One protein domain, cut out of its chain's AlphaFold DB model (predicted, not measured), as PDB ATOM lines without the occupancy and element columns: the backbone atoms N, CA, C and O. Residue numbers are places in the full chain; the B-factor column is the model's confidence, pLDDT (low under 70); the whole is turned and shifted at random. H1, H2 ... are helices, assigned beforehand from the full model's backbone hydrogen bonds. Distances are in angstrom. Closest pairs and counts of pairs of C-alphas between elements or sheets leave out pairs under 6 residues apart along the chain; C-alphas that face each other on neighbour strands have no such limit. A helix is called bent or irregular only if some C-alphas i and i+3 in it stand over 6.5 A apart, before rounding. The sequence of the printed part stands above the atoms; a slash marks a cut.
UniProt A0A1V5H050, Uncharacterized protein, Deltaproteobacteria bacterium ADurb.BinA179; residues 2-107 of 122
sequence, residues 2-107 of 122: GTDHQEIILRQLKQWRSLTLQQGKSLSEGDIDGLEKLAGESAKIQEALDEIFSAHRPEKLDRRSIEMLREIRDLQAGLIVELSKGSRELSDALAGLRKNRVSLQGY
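What this domain is: This is residues 2 to 107 of the 122 residues of an uncharacterized protein of Deltaproteobacteria bacterium ADurb.BinA179 (UniProt A0A1V5H050). Three helices run lengthwise in a slender body, and one of them continues far beyond the other two as a straight arm. H1 and H2 make a long helical hairpin, and the first part of H3 packs along H1, while the last part of H3, residues 87 to 107, sticks out alone and makes much of the length. H1 touches both H2 and H3, while H2 and H3 are apart from each other. The printed part has 106 residues with three named helices in the order H1, H2, H3 and no named strand, and the class is all helix. The whole is extended, with a radius of gyration of the C-alphas of 20.0 A and spans of 74 by 21 by 20 A, a rod in outline.

Where its parts are: H1 is residues 2 to 29, 41.3 A from first to last C-alpha, and begins at C-alpha 2 at (155.451, 185.740, 234.312). After the two residues 30 and 31 comes H2, residues 32 to 56, 36.1 A long, which begins at C-alpha 32 at (185.353, 161.480, 242.964). Residues 57 to 62 link it to H3, residues 63 to 107, the longest helix with 45 residues and 66.6 A. H3 ends at C-alpha 107 at (213.037, 149.669, 263.968). None of the three helices is bent.

How they stand to each other: H1 touches H2 with 22 pairs of C-alphas within 8 A, and the closest are those of Gln 23 and Leu 35, 5.3 A apart. Their lines stand at a shallow tilt of 17 degrees and they run opposite ways, a helical hairpin with centres 9.5 A apart. H3 touches H1 with residues 64 to 83 alone, and the closest C-alphas are those of Arg 17 and Ile 72, 5.5 A apart. H1 and H3 run the same way at a shallow tilt of 26 degrees. H2 and H3 are apart, though they follow each other in the chain. In H2 and H3 every O i to N i+4 pair is within hydrogen-bond range, and in H1 23 of 24 are.

The domain as a whole: The two C-alphas farthest apart are those of Gly 2 and Tyr 107, 74.1 A. Without residues 87 to 107, which stand free and belong to H3, the body of 85 residues spans 43 by 20 by 16 A, with a radius of gyration of 14.0 A. The printed part has no cut. The link from H1 to H2 is tight, and that from H2 to H3 is short. The mean pLDDT of the printed part is 90.0, and seven residues are under 70: residues 2 to 3, 57 to 59 and 106 to 107.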
ATOM      1  N   GLY A   2     155.034 186.417 233.061       56.66
ATOM      2  CA  GLY A   2     155.451 185.740 234.312       56.66
ATOM      3  C   GLY A   2     155.354 184.200 234.341       56.66
ATOM      4  O   GLY A   2     156.035 183.566 235.139       56.66
ATOM      5  N   THR A   3     154.540 183.586 233.476       61.34
ATOM      6  CA  THR A   3     154.345 182.125 233.406       61.34
ATOM      7  C   THR A   3     155.543 181.376 232.818       61.34
ATOM      8  O   THR A   3     155.896 180.320 233.335       61.34
ATOM      9  N   ASP A   4     156.217 181.945 231.813       74.50
ATOM     10  CA  ASP A   4     157.374 181.305 231.167       74.50
ATOM     11  C   ASP A   4     158.570 181.205 232.123       74.50
ATOM     12  O   ASP A   4     159.242 180.178 232.188       74.50
ATOM     13  N   HIS A   5     158.805 182.236 232.941       78.88
ATOM     14  CA  HIS A   5     159.903 182.229 233.911       78.88
ATOM     15  C   HIS A   5     159.714 181.177 235.006       78.88
ATOM     16  O   HIS A   5     160.682 180.530 235.397       78.88
ATOM     17  N   GLN A   6     158.481 180.961 235.472       83.81
ATOM     18  CA  GLN A   6     158.184 179.917 236.461       83.81
ATOM     19  C   GLN A   6     158.441 178.520 235.886       83.81
ATOM     20  O   GLN A   6     158.984 177.657 236.576       83.81
ATOM     21  N   GLU A   7     158.117 178.293 234.610       87.69
ATOM     22  CA  GLU A   7     158.417 177.020 233.955       87.69
ATOM     23  C   GLU A   7     159.929 176.799 233.794       87.69
ATOM     24  O   GLU A   7     160.424 175.695 234.051       87.69
ATOM     25  N   ILE A   8     160.674 177.849 233.428       90.00
ATOM     26  CA  ILE A   8     162.140 177.809 233.339       90.00
ATOM     27  C   ILE A   8     162.749 177.490 234.709       90.00
ATOM     28  O   ILE A   8     163.553 176.563 234.805       90.00
ATOM     29  N   ILE A   9     162.328 178.187 235.771       90.94
ATOM     30  CA  ILE A   9     162.785 177.936 237.147       90.94
ATOM     31  C   ILE A   9     162.520 176.481 237.530       90.94
ATOM     32  O   ILE A   9     163.433 175.770 237.942       90.94
ATOM     33  N   LEU A  10     161.295 175.992 237.332       91.75
ATOM     34  CA  LEU A  10     160.941 174.620 237.686       91.75
ATOM     35  C   LEU A  10     161.763 173.584 236.904       91.75
ATOM     36  O   LEU A  10     162.106 172.529 237.441       91.75
ATOM     37  N   ARG A  11     162.083 173.854 235.633       93.94
ATOM     38  CA  ARG A  11     162.943 172.987 234.814       93.94
ATOM     39  C   ARG A  11     164.366 172.936 235.364       93.94
ATOM     40  O   ARG A  11     164.898 171.839 235.525       93.94
ATOM     41  N   GLN A  12     164.932 174.092 235.705       94.81
ATOM     42  CA  GLN A  12     166.259 174.198 236.313       94.81
ATOM     43  C   GLN A  12     166.315 173.471 237.661       94.81
ATOM     44  O   GLN A  12     167.209 172.664 237.894       94.81
ATOM     45  N   LEU A  13     165.301 173.648 238.513       95.69
ATOM     46  CA  LEU A  13     165.213 172.951 239.798       95.69
ATOM     47  C   LEU A  13     165.123 171.426 239.634       95.69
ATOM     48  O   LEU A  13     165.788 170.686 240.357       95.69
ATOM     49  N   LYS A  14     164.357 170.928 238.653       96.38
ATOM     50  CA  LYS A  14     164.295 169.484 238.365       96.38
ATOM     51  C   LYS A  14     165.651 168.934 237.938       96.38
ATOM     52  O   LYS A  14     166.030 167.847 238.374       96.38
ATOM     53  N   GLN A  15     166.361 169.670 237.087       97.38
ATOM     54  CA  GLN A  15     167.690 169.281 236.636       97.38
ATOM     55  C   GLN A  15     168.682 169.287 237.802       97.38
ATOM     56  O   GLN A  15     169.383 168.298 237.997       97.38
ATOM     57  N   TRP A  16     168.674 170.332 238.630       97.75
ATOM     58  CA  TRP A  16     169.526 170.417 239.813       97.75
ATOM     59  C   TRP A  16     169.267 169.259 240.782       97.75
ATOM     60  O   TRP A  16     170.201 168.554 241.150       97.75
ATOM     61  N   ARG A  17     168.002 168.957 241.095       97.00
ATOM     62  CA  ARG A  17     167.636 167.780 241.900       97.00
ATOM     63  C   ARG A  17     168.200 166.480 241.318       97.00
ATOM     64  O   ARG A  17     168.716 165.650 242.062       97.00
ATOM     65  N   SER A  18     168.101 166.290 240.000       97.75
ATOM     66  CA  SER A  18     168.656 165.109 239.327       97.75
ATOM     67  C   SER A  18     170.175 165.026 239.481       97.75
ATOM     68  O   SER A  18     170.688 163.950 239.784       97.75
ATOM     69  N   LEU A  19     170.886 166.144 239.312       97.69
ATOM     70  CA  LEU A  19     172.332 166.202 239.525       97.69
ATOM     71  C   LEU A  19     172.686 165.887 240.979       97.69
ATOM     72  O   LEU A  19     173.578 165.082 241.215       97.69
ATOM     73  N   THR A  20     171.950 166.417 241.958       96.44
ATOM     74  CA  THR A  20     172.192 166.130 243.383       96.44
ATOM     75  C   THR A  20     172.011 164.651 243.727       96.44
ATOM     76  O   THR A  20     172.798 164.084 244.483       96.44
ATOM     77  N   LEU A  21     171.023 163.978 243.133       97.00
ATOM     78  CA  LEU A  21     170.872 162.528 243.293       97.00
ATOM     79  C   LEU A  21     172.038 161.755 242.656       97.00
ATOM     80  O   LEU A  21     172.526 160.789 243.240       97.00
ATOM     81  N   GLN A  22     172.510 162.188 241.484       97.44
ATOM     82  CA  GLN A  22     173.673 161.584 240.827       97.44
ATOM     83  C   GLN A  22     174.963 161.809 241.622       97.44
ATOM     84  O   GLN A  22     175.754 160.882 241.740       97.44
ATOM     85  N   GLN A  23     175.138 162.979 242.242       97.06
ATOM     86  CA  GLN A  23     176.249 163.249 243.158       97.06
ATOM     87  C   GLN A  23     176.258 162.255 244.321       97.06
ATOM     88  O   GLN A  23     177.305 161.704 244.647       97.06
ATOM     89  N   GLY A  24     175.092 161.967 244.910       94.94
ATOM     90  CA  GLY A  24     174.975 160.952 245.961       94.94
ATOM     91  C   GLY A  24     175.390 159.563 245.495       94.94
ATOM     92  O   GLY A  24     176.084 158.853 246.220       94.94
ATOM     93  N   LYS A  25     175.031 159.203 244.260       95.56
ATOM     94  CA  LYS A  25     175.456 157.941 243.654       95.56
ATOM     95  C   LYS A  25     176.974 157.896 243.444       95.56
ATOM     96  O   LYS A  25     177.603 156.978 243.961       95.56
ATOM     97  N   SER A  26     177.560 158.893 242.778       95.12
ATOM     98  CA  SER A  26     179.013 158.962 242.557       95.12
ATOM     99  C   SER A  26     179.790 158.930 243.875       95.12
ATOM    100  O   SER A  26     180.758 158.186 243.999       95.12
ATOM    101  N   LEU A  27     179.315 159.645 244.903       93.62
ATOM    102  CA  LEU A  27     179.911 159.610 246.239       93.62
ATOM    103  C   LEU A  27     179.877 158.201 246.850       93.62
ATOM    104  O   LEU A  27     180.883 157.748 247.389       93.62
ATOM    105  N   SER A  28     178.749 157.491 246.741       92.56
ATOM    106  CA  SER A  28     178.623 156.119 247.253       92.56
ATOM    107  C   SER A  28     179.484 155.097 246.501       92.56
ATOM    108  O   SER A  28     179.905 154.100 247.082       92.56
ATOM    109  N   GLU A  29     179.766 155.354 245.224       94.25
ATOM    110  CA  GLU A  29     180.607 154.511 244.368       94.25
ATOM    111  C   GLU A  29     182.103 154.865 244.487       94.25
ATOM    112  O   GLU A  29     182.947 154.153 243.946       94.25
ATOM    113  N   GLY A  30     182.447 155.937 245.213       91.50
ATOM    114  CA  GLY A  30     183.817 156.447 245.317       91.50
ATOM    115  C   GLY A  30     184.322 157.135 244.041       91.50
ATOM    116  O   GLY A  30     185.524 157.358 243.905       91.50
ATOM    117  N   ASP A  31     183.425 157.477 243.115       94.81
ATOM    118  CA  ASP A  31     183.719 158.187 241.869       94.81
ATOM    119  C   ASP A  31     183.866 159.694 242.134       94.81
ATOM    120  O   ASP A  31     182.929 160.484 241.981       94.81
ATOM    121  N   ILE A  32     185.053 160.089 242.598       92.62
ATOM    122  CA  ILE A  32     185.353 161.480 242.964       92.62
ATOM    123  C   ILE A  32     185.400 162.394 241.731       92.62
ATOM    124  O   ILE A  32     184.889 163.510 241.792       92.62
ATOM    125  N   ASP A  33     185.936 161.914 240.605       94.94
ATOM    126  CA  ASP A  33     186.012 162.688 239.359       94.94
ATOM    127  C   ASP A  33     184.605 162.977 238.807       94.94
ATOM    128  O   ASP A  33     184.283 164.107 238.416       94.94
ATOM    129  N   GLY A  34     183.721 161.970 238.816       95.12
ATOM    130  CA  GLY A  34     182.320 162.147 238.450       95.12
ATOM    131  C   GLY A  34     181.585 163.086 239.402       95.12
ATOM    132  O   GLY A  34     180.834 163.956 238.951       95.12
ATOM    133  N   LEU A  35     181.845 162.979 240.709       94.38
ATOM    134  CA  LEU A  35     181.287 163.885 241.711       94.38
ATOM    135  C   LEU A  35     181.692 165.348 241.458       94.38
ATOM    136  O   LEU A  35     180.828 166.228 241.496       94.38
ATOM    137  N   GLU A  36     182.970 165.611 241.172       95.19
ATOM    138  CA  GLU A  36     183.481 166.955 240.873       95.19
ATOM    139  C   GLU A  36     182.813 167.540 239.622       95.19
ATOM    140  O   GLU A  36     182.317 168.672 239.640       95.19
ATOM    141  N   LYS A  37     182.706 166.744 238.552       97.00
ATOM    142  CA  LYS A  37     182.027 167.168 237.322       97.00
ATOM    143  C   LYS A  37     180.565 167.548 237.580       97.00
ATOM    144  O   LYS A  37     180.116 168.613 237.151       97.00
ATOM    145  N   LEU A  38     179.828 166.705 238.305       97.19
ATOM    146  CA  LEU A  38     178.422 166.948 238.646       97.19
ATOM    147  C   LEU A  38     178.247 168.174 239.558       97.19
ATOM    148  O   LEU A  38     177.244 168.888 239.457       97.19
ATOM    149  N   ALA A  39     179.211 168.446 240.445       94.19
ATOM    150  CA  ALA A  39     179.251 169.672 241.246       94.19
ATOM    151  C   ALA A  39     179.422 170.921 240.378       94.19
ATOM    152  O   ALA A  39     178.663 171.877 240.548       94.19
ATOM    153  N   GLY A  40     180.320 170.883 239.393       96.44
ATOM    154  CA  GLY A  40     180.471 171.967 238.420       96.44
ATOM    155  C   GLY A  40     179.206 172.214 237.590       96.44
ATOM    156  O   GLY A  40     178.841 173.360 237.340       96.44
ATOM    157  N   GLU A  41     178.495 171.160 237.185       96.62
ATOM    158  CA  GLU A  41     177.208 171.295 236.484       96.62
ATOM    159  C   GLU A  41     176.112 171.885 237.384       96.62
ATOM    160  O   GLU A  41     175.349 172.743 236.940       96.62
ATOM    161  N   SER A  42     176.067 171.484 238.657       95.44
ATOM    162  CA  SER A  42     175.115 172.031 239.631       95.44
ATOM    163  C   SER A  42     175.361 173.519 239.897       95.44
ATOM    164  O   SER A  42     174.401 174.284 239.965       95.44
ATOM    165  N   ALA A  43     176.627 173.945 239.976       95.25
ATOM    166  CA  ALA A  43     177.000 175.348 240.170       95.25
ATOM    167  C   ALA A  43     176.493 176.247 239.030       95.25
ATOM    168  O   ALA A  43     175.928 177.306 239.283       95.25
ATOM    169  N   LYS A  44     176.575 175.784 237.776       96.38
ATOM    170  CA  LYS A  44     176.031 176.523 236.620       96.38
ATOM    171  C   LYS A  44     174.517 176.722 236.706       96.38
ATOM    172  O   LYS A  44     174.003 177.752 236.282       96.38
ATOM    173  N   ILE A  45     173.787 175.735 237.234       95.19
ATOM    174  CA  ILE A  45     172.337 175.864 237.437       95.19
ATOM    175  C   ILE A  45     172.036 176.865 238.555       95.19
ATOM    176  O   ILE A  45     171.100 177.652 238.420       95.19
ATOM    177  N   GLN A  46     172.819 176.850 239.636       94.00
ATOM    178  CA  GLN A  46     172.697 177.828 240.719       94.00
ATOM    179  C   GLN A  46     172.911 179.251 240.200       94.00
ATOM    180  O   GLN A  46     172.038 180.090 240.395       94.00
ATOM    181  N   GLU A  47     173.992 179.490 239.454       94.56
ATOM    182  CA  GLU A  47     174.273 180.789 238.827       94.56
ATOM    183  C   GLU A  47     173.120 181.243 237.920       94.56
ATOM    184  O   GLU A  47     172.624 182.360 238.054       94.56
ATOM    185  N   ALA A  48     172.613 180.359 237.054       92.19
ATOM    186  CA  ALA A  48     171.490 180.683 236.175       92.19
ATOM    187  C   ALA A  48     170.198 181.012 236.949       92.19
ATOM    188  O   ALA A  48     169.435 181.896 236.554       92.19
ATOM    189  N   LEU A  49     169.924 180.307 238.050       91.62
ATOM    190  CA  LEU A  49     168.779 180.598 238.916       91.62
ATOM    191  C   LEU A  49     168.949 181.937 239.642       91.62
ATOM    192  O   LEU A  49     167.993 182.713 239.699       91.62
ATOM    193  N   ASP A  50     170.148 182.233 240.135       91.50
ATOM    194  CA  ASP A  50     170.469 183.496 240.802       91.50
ATOM    195  C   ASP A  50     170.319 184.690 239.849       91.50
ATOM    196  O   ASP A  50     169.756 185.722 240.230       91.50
ATOM    197  N   GLU A  51     170.727 184.540 238.587       90.88
ATOM    198  CA  GLU A  51     170.491 185.532 237.534       90.88
ATOM    199  C   GLU A  51     168.994 185.756 237.287       90.88
ATOM    200  O   GLU A  51     168.529 186.900 237.259       90.88
ATOM    201  N   ILE A  52     168.210 184.677 237.161       87.81
ATOM    202  CA  ILE A  52     166.756 184.770 236.960       87.81
ATOM    203  C   ILE A  52     166.096 185.490 238.140       87.81
ATOM    204  O   ILE A  52     165.288 186.401 237.926       87.81
ATOM    205  N   PHE A  53     166.440 185.114 239.374       86.56
ATOM    206  CA  PHE A  53     165.884 185.721 240.582       86.56
ATOM    207  C   PHE A  53     166.278 187.189 240.730       86.56
ATOM    208  O   PHE A  53     165.441 188.008 241.121       86.56
ATOM    209  N   SER A  54     167.509 187.541 240.358       86.56
ATOM    210  CA  SER A  54     168.002 188.918 240.403       86.56
ATOM    211  C   SER A  54     167.324 189.808 239.362       86.56
ATOM    212  O   SER A  54     166.904 190.919 239.691       86.56
ATOM    213  N   ALA A  55     167.179 189.322 238.126       84.19
ATOM    214  CA  ALA A  55     166.643 190.101 237.011       84.19
ATOM    215  C   ALA A  55     165.115 190.246 237.048       84.19
ATOM    216  O   ALA A  55     164.590 191.306 236.715       84.19
ATOM    217  N   HIS A  56     164.392 189.198 237.455       74.19
ATOM    218  CA  HIS A  56     162.932 189.157 237.319       74.19
ATOM    219  C   HIS A  56     162.191 189.308 238.647       74.19
ATOM    220  O   HIS A  56     160.975 189.482 238.607       74.19
ATOM    221  N   ARG A  57     162.894 189.230 239.796       68.75
ATOM    222  CA  ARG A  57     162.339 189.265 241.167       68.75
ATOM    223  C   ARG A  57     160.928 188.670 241.223       68.75
ATOM    224  O   ARG A  57     159.964 189.420 241.397       68.75
ATOM    225  N   PRO A  58     160.777 187.348 241.020       66.81
ATOM    226  CA  PRO A  58     159.454 186.742 240.996       66.81
ATOM    227  C   PRO A  58     158.719 187.090 242.295       66.81
ATOM    228  O   PRO A  58     159.182 186.731 243.374       66.81
ATOM    229  N   GLU A  59     157.587 187.800 242.193       68.25
ATOM    230  CA  GLU A  59     156.827 188.271 243.365       68.25
ATOM    231  C   GLU A  59     156.493 187.119 244.319       68.25
ATOM    232  O   GLU A  59     156.492 187.300 245.537       68.25
ATOM    233  N   LYS A  60     156.232 185.927 243.759       77.25
ATOM    234  CA  LYS A  60     156.097 184.663 244.486       77.25
ATOM    235  C   LYS A  60     156.609 183.502 243.635       77.25
ATOM    236  O   LYS A  60     156.295 183.402 242.450       77.25
ATOM    237  N   LEU A  61     157.359 182.601 244.262       83.00
ATOM    238  CA  LEU A  61     157.578 181.258 243.731       83.00
ATOM    239  C   LEU A  61     156.327 180.418 243.963       83.00
ATOM    240  O   LEU A  61     155.671 180.532 245.003       83.00
ATOM    241  N   ASP A  62     156.003 179.567 242.999       87.06
ATOM    242  CA  ASP A  62     154.938 178.601 243.188       87.06
ATOM    243  C   ASP A  62     155.338 177.553 244.244       87.06
ATOM    244  O   ASP A  62     156.515 177.300 244.526       87.06
ATOM    245  N   ARG A  63     154.331 176.925 244.857       89.75
ATOM    246  CA  ARG A  63     154.539 175.954 245.938       89.75
ATOM    247  C   ARG A  63     155.461 174.806 245.516       89.75
ATOM    248  O   ARG A  63     156.265 174.358 246.329       89.75
ATOM    249  N   ARG A  64     155.378 174.366 244.257       90.81
ATOM    250  CA  ARG A  64     156.178 173.250 243.745       90.81
ATOM    251  C   ARG A  64     157.659 173.606 243.670       90.81
ATOM    252  O   ARG A  64     158.485 172.787 244.064       90.81
ATOM    253  N   SER A  65     157.999 174.812 243.213       91.12
ATOM    254  CA  SER A  65     159.390 175.280 243.204       91.12
ATOM    255  C   SER A  65     159.952 175.399 244.622       91.12
ATOM    256  O   SER A  65     161.084 174.990 244.871       91.12
ATOM    257  N   ILE A  66     159.149 175.874 245.583       91.56
ATOM    258  CA  ILE A  66     159.553 175.956 246.999       91.56
ATOM    259  C   ILE A  66     159.804 174.563 247.592       91.56
ATOM    260  O   ILE A  66     160.803 174.357 248.281       91.56
ATOM    261  N   GLU A  67     158.907 173.608 247.350       94.81
ATOM    262  CA  GLU A  67     159.067 172.225 247.815       94.81
ATOM    263  C   GLU A  67     160.322 171.580 247.212       94.81
ATOM    264  O   GLU A  67     161.089 170.946 247.934       94.81
ATOM    265  N   MET A  68     160.594 171.826 245.930       94.75
ATOM    266  CA  MET A  68     161.782 171.304 245.257       94.75
ATOM    267  C   MET A  68     163.083 171.907 245.796       94.75
ATOM    268  O   MET A  68     164.048 171.180 246.008       94.75
ATOM    269  N   LEU A  69     163.109 173.212 246.084       94.31
ATOM    270  CA  LEU A  69     164.255 173.859 246.731       94.31
ATOM    271  C   LEU A  69     164.554 173.258 248.111       94.31
ATOM    272  O   LEU A  69     165.718 173.057 248.456       94.31
ATOM    273  N   ARG A  70     163.515 172.948 248.899       95.94
ATOM    274  CA  ARG A  70     163.681 172.281 250.202       95.94
ATOM    275  C   ARG A  70     164.261 170.883 250.039       95.94
ATOM    276  O   ARG A  70     165.198 170.543 250.750       95.94
ATOM    277  N   GLU A  71     163.748 170.114 249.086       96.44
ATOM    278  CA  GLU A  71     164.258 168.772 248.809       96.44
ATOM    279  C   GLU A  71     165.729 168.798 248.374       96.44
ATOM    280  O   GLU A  71     166.538 168.042 248.907       96.44
ATOM    281  N   ILE A  72     166.099 169.700 247.461       96.56
ATOM    282  CA  ILE A  72     167.492 169.883 247.025       96.56
ATOM    283  C   ILE A  72     168.385 170.221 248.221       96.56
ATOM    284  O   ILE A  72     169.431 169.598 248.395       96.56
ATOM    285  N   ARG A  73     167.962 171.161 249.074       95.94
ATOM    286  CA  ARG A  73     168.704 171.536 250.283       95.94
ATOM    287  C   ARG A  73     168.928 170.338 251.203       95.94
ATOM    288  O   ARG A  73     170.039 170.148 251.692       95.94
ATOM    289  N   ASP A  74     167.890 169.547 251.450       97.00
ATOM    290  CA  ASP A  74     167.968 168.408 252.363       97.00
ATOM    291  C   ASP A  74     168.876 167.301 251.785       97.00
ATOM    292  O   ASP A  74     169.699 166.737 252.508       97.00
ATOM    293  N   LEU A  75     168.819 167.061 250.468       95.56
ATOM    294  CA  LEU A  75     169.743 166.158 249.770       95.56
ATOM    295  C   LEU A  75     171.197 166.643 249.864       95.56
ATOM    296  O   LEU A  75     172.087 165.868 250.214       95.56
ATOM    297  N   GLN A  76     171.449 167.926 249.597       94.81
ATOM    298  CA  GLN A  76     172.789 168.513 249.680       94.81
ATOM    299  C   GLN A  76     173.350 168.481 251.105       94.81
ATOM    300  O   GLN A  76     174.534 168.203 251.288       94.81
ATOM    301  N   ALA A  77     172.514 168.703 252.122       95.81
ATOM    302  CA  ALA A  77     172.921 168.555 253.515       95.81
ATOM    303  C   ALA A  77     173.393 167.121 253.811       95.81
ATOM    304  O   ALA A  77     174.428 166.938 254.451       95.81
ATOM    305  N   GLY A  78     172.689 166.113 253.284       95.50
ATOM    306  CA  GLY A  78     173.112 164.713 253.362       95.50
ATOM    307  C   GLY A  78     174.473 164.460 252.707       95.50
ATOM    308  O   GLY A  78     175.347 163.852 253.322       95.50
ATOM    309  N   LEU A  79     174.697 164.993 251.500       94.12
ATOM    310  CA  LEU A  79     175.987 164.869 250.802       94.12
ATOM    311  C   LEU A  79     177.145 165.469 251.605       94.12
ATOM    312  O   LEU A  79     178.213 164.868 251.696       94.12
ATOM    313  N   ILE A  80     176.934 166.640 252.210       95.38
ATOM    314  CA  ILE A  80     177.950 167.316 253.026       95.38
ATOM    315  C   ILE A  80     178.322 166.470 254.248       95.38
ATOM    316  O   ILE A  80     179.501 166.391 254.601       95.38
ATOM    317  N   VAL A  81     177.341 165.829 254.890       96.19
ATOM    318  CA  VAL A  81     177.585 164.936 256.031       96.19
ATOM    319  C   VAL A  81     178.461 163.753 255.616       96.19
ATOM    320  O   VAL A  81     179.475 163.500 256.269       96.19
ATOM    321  N   GLU A  82     178.131 163.081 254.513       93.50
ATOM    322  CA  GLU A  82     178.905 161.931 254.027       93.50
ATOM    323  C   GLU A  82     180.317 162.326 253.568       93.50
ATOM    324  O   GLU A  82     181.293 161.673 253.939       93.50
ATOM    325  N   LEU A  83     180.469 163.449 252.860       93.25
ATOM    326  CA  LEU A  83     181.785 163.983 252.488       93.25
ATOM    327  C   LEU A  83     182.642 164.320 253.713       93.25
ATOM    328  O   LEU A  83     183.831 164.004 253.758       93.25
ATOM    329  N   SER A  84     182.038 164.934 254.732       93.44
ATOM    330  CA  SER A  84     182.734 165.278 255.977       93.44
ATOM    331  C   SER A  84     183.191 164.030 256.731       93.44
ATOM    332  O   SER A  84     184.281 164.011 257.308       93.44
ATOM    333  N   LYS A  85     182.370 162.976 256.714       92.88
ATOM    334  CA  LYS A  85     182.713 161.674 257.285       92.88
ATOM    335  C   LYS A  85     183.886 161.039 256.535       92.88
ATOM    336  O   LYS A  85     184.888 160.723 257.174       92.88
ATOM    337  N   GLY A  86     183.816 160.951 255.207       89.62
ATOM    338  CA  GLY A  86     184.905 160.410 254.386       89.62
ATOM    339  C   GLY A  86     186.219 161.183 254.555       89.62
ATOM    340  O   GLY A  86     187.287 160.589 254.695       89.62
ATOM    341  N   SER A  87     186.150 162.516 254.647       91.31
ATOM    342  CA  SER A  87     187.318 163.364 254.926       91.31
ATOM    343  C   SER A  87     187.976 163.035 256.274       91.31
ATOM    344  O   SER A  87     189.203 162.946 256.367       91.31
ATOM    345  N   ARG A  88     187.171 162.801 257.320       93.38
ATOM    346  CA  ARG A  88     187.670 162.409 258.644       93.38
ATOM    347  C   ARG A  88     188.344 161.039 258.608       93.38
ATOM    348  O   ARG A  88     189.458 160.909 259.105       93.38
ATOM    349  N   GLU A  89     187.713 160.058 257.970       92.75
ATOM    350  CA  GLU A  89     188.252 158.700 257.838       92.75
ATOM    351  C   GLU A  89     189.597 158.685 257.091       92.75
ATOM    352  O   GLU A  89     190.551 158.040 257.533       92.75
ATOM    353  N   LEU A  90     189.726 159.463 256.009       91.38
ATOM    354  CA  LEU A  90     190.996 159.634 255.292       91.38
ATOM    355  C   LEU A  90     192.077 160.281 256.166       91.38
ATOM    356  O   LEU A  90     193.238 159.868 256.129       91.38
ATOM    357  N   SER A  91     191.706 161.283 256.963       91.69
ATOM    358  CA  SER A  91     192.625 161.949 257.891       91.69
ATOM    359  C   SER A  91     193.166 160.978 258.945       91.69
ATOM    360  O   SER A  91     194.379 160.917 259.177       91.69
ATOM    361  N   ASP A  92     192.289 160.154 259.520       93.12
ATOM    362  CA  ASP A  92     192.656 159.138 260.507       93.12
ATOM    363  C   ASP A  92     193.558 158.059 259.891       93.12
ATOM    364  O   ASP A  92     194.587 157.693 260.473       93.12
ATOM    365  N   ALA A  93     193.245 157.609 258.671       92.25
ATOM    366  CA  ALA A  93     194.080 156.667 257.928       92.25
ATOM    367  C   ALA A  93     195.483 157.241 257.651       92.25
ATOM    368  O   ALA A  93     196.494 156.571 257.888       92.25
ATOM    369  N   LEU A  94     195.575 158.505 257.222       92.31
ATOM    370  CA  LEU A  94     196.850 159.199 257.014       92.31
ATOM    371  C   LEU A  94     197.648 159.349 258.315       92.31
ATOM    372  O   LEU A  94     198.869 159.163 258.317       92.31
ATOM    373  N   ALA A  95     196.986 159.662 259.431       91.12
ATOM    374  CA  ALA A  95     197.629 159.730 260.740       91.12
ATOM    375  C   ALA A  95     198.181 158.359 261.165       91.12
ATOM    376  O   ALA A  95     199.312 158.275 261.656       91.12
ATOM    377  N   GLY A  96     197.429 157.283 260.915       90.88
ATOM    378  CA  GLY A  96     197.879 155.905 261.106       90.88
ATOM    379  C   GLY A  96     199.116 155.574 260.269       90.88
ATOM    380  O   GLY A  96     200.126 155.115 260.807       90.88
ATOM    381  N   LEU A  97     199.100 155.897 258.972       90.69
ATOM    382  CA  LEU A  97     200.246 155.696 258.077       90.69
ATOM    383  C   LEU A  97     201.492 156.463 258.540       90.69
ATOM    384  O   LEU A  97     202.598 155.920 258.511       90.69
ATOM    385  N   ARG A  98     201.331 157.703 259.020       87.31
ATOM    386  CA  ARG A  98     202.434 158.491 259.596       87.31
ATOM    387  C   ARG A  98     203.029 157.815 260.834       87.31
ATOM    388  O   ARG A  98     204.249 157.679 260.903       87.31
ATOM    389  N   LYS A  99     202.200 157.341 261.771       87.25
ATOM    390  CA  LYS A  99     202.657 156.606 262.969       87.25
ATOM    391  C   LYS A  99     203.385 155.307 262.609       87.25
ATOM    392  O   LYS A  99     204.452 155.028 263.159       87.25
ATOM    393  N   ASN A 100     202.855 154.549 261.650       88.19
ATOM    394  CA  ASN A 100     203.473 153.307 261.178       88.19
ATOM    395  C   ASN A 100     204.832 153.576 260.521       88.19
ATOM    396  O   ASN A 100     205.804 152.880 260.806       88.19
ATOM    397  N   ARG A 101     204.934 154.630 259.701       86.50
ATOM    398  CA  ARG A 101     206.205 155.056 259.101       86.50
ATOM    399  C   ARG A 101     207.247 155.420 260.161       86.50
ATOM    400  O   ARG A 101     208.386 154.978 260.042       86.50
ATOM    401  N   VAL A 102     206.868 156.187 261.186       80.69
ATOM    402  CA  VAL A 102     207.762 156.534 262.309       80.69
ATOM    403  C   VAL A 102     208.220 155.274 263.046       80.69
ATOM    404  O   VAL A 102     209.408 155.115 263.312       80.69
ATOM    405  N   SER A 103     207.305 154.337 263.302       75.56
ATOM    406  CA  SER A 103     207.625 153.069 263.971       75.56
ATOM    407  C   SER A 103     208.623 152.234 263.158       75.56
ATOM    408  O   SER A 103     209.623 151.768 263.696       75.56
ATOM    409  N   LEU A 104     208.419 152.112 261.840       76.81
ATOM    410  CA  LEU A 104     209.346 151.419 260.934       76.81
ATOM    411  C   LEU A 104     210.732 152.083 260.874       76.81
ATOM    412  O   LEU A 104     211.742 151.389 260.756       76.81
ATOM    413  N   GLN A 105     210.801 153.415 260.962       72.94
ATOM    414  CA  GLN A 105     212.074 154.135 261.056       72.94
ATOM    415  C   GLN A 105     212.788 153.865 262.387       72.94
ATOM    416  O   GLN A 105     213.996 153.645 262.373       72.94
ATOM    417  N   GLY A 106     212.052 153.792 263.502       68.75
ATOM    418  CA  GLY A 106     212.597 153.398 264.805       68.75
ATOM    419  C   GLY A 106     213.180 151.980 264.800       68.75
ATOM    420  O   GLY A 106     214.289 151.771 265.285       68.75
ATOM    421  N   TYR A 107     212.501 151.024 264.156       60.03
ATOM    422  CA  TYR A 107     213.037 149.669 263.968       60.03
ATOM    423  C   TYR A 107     214.295 149.635 263.088       60.03
ATOM    424  O   TYR A 107     215.210 148.871 263.374       60.03
TER     425      TYR A 107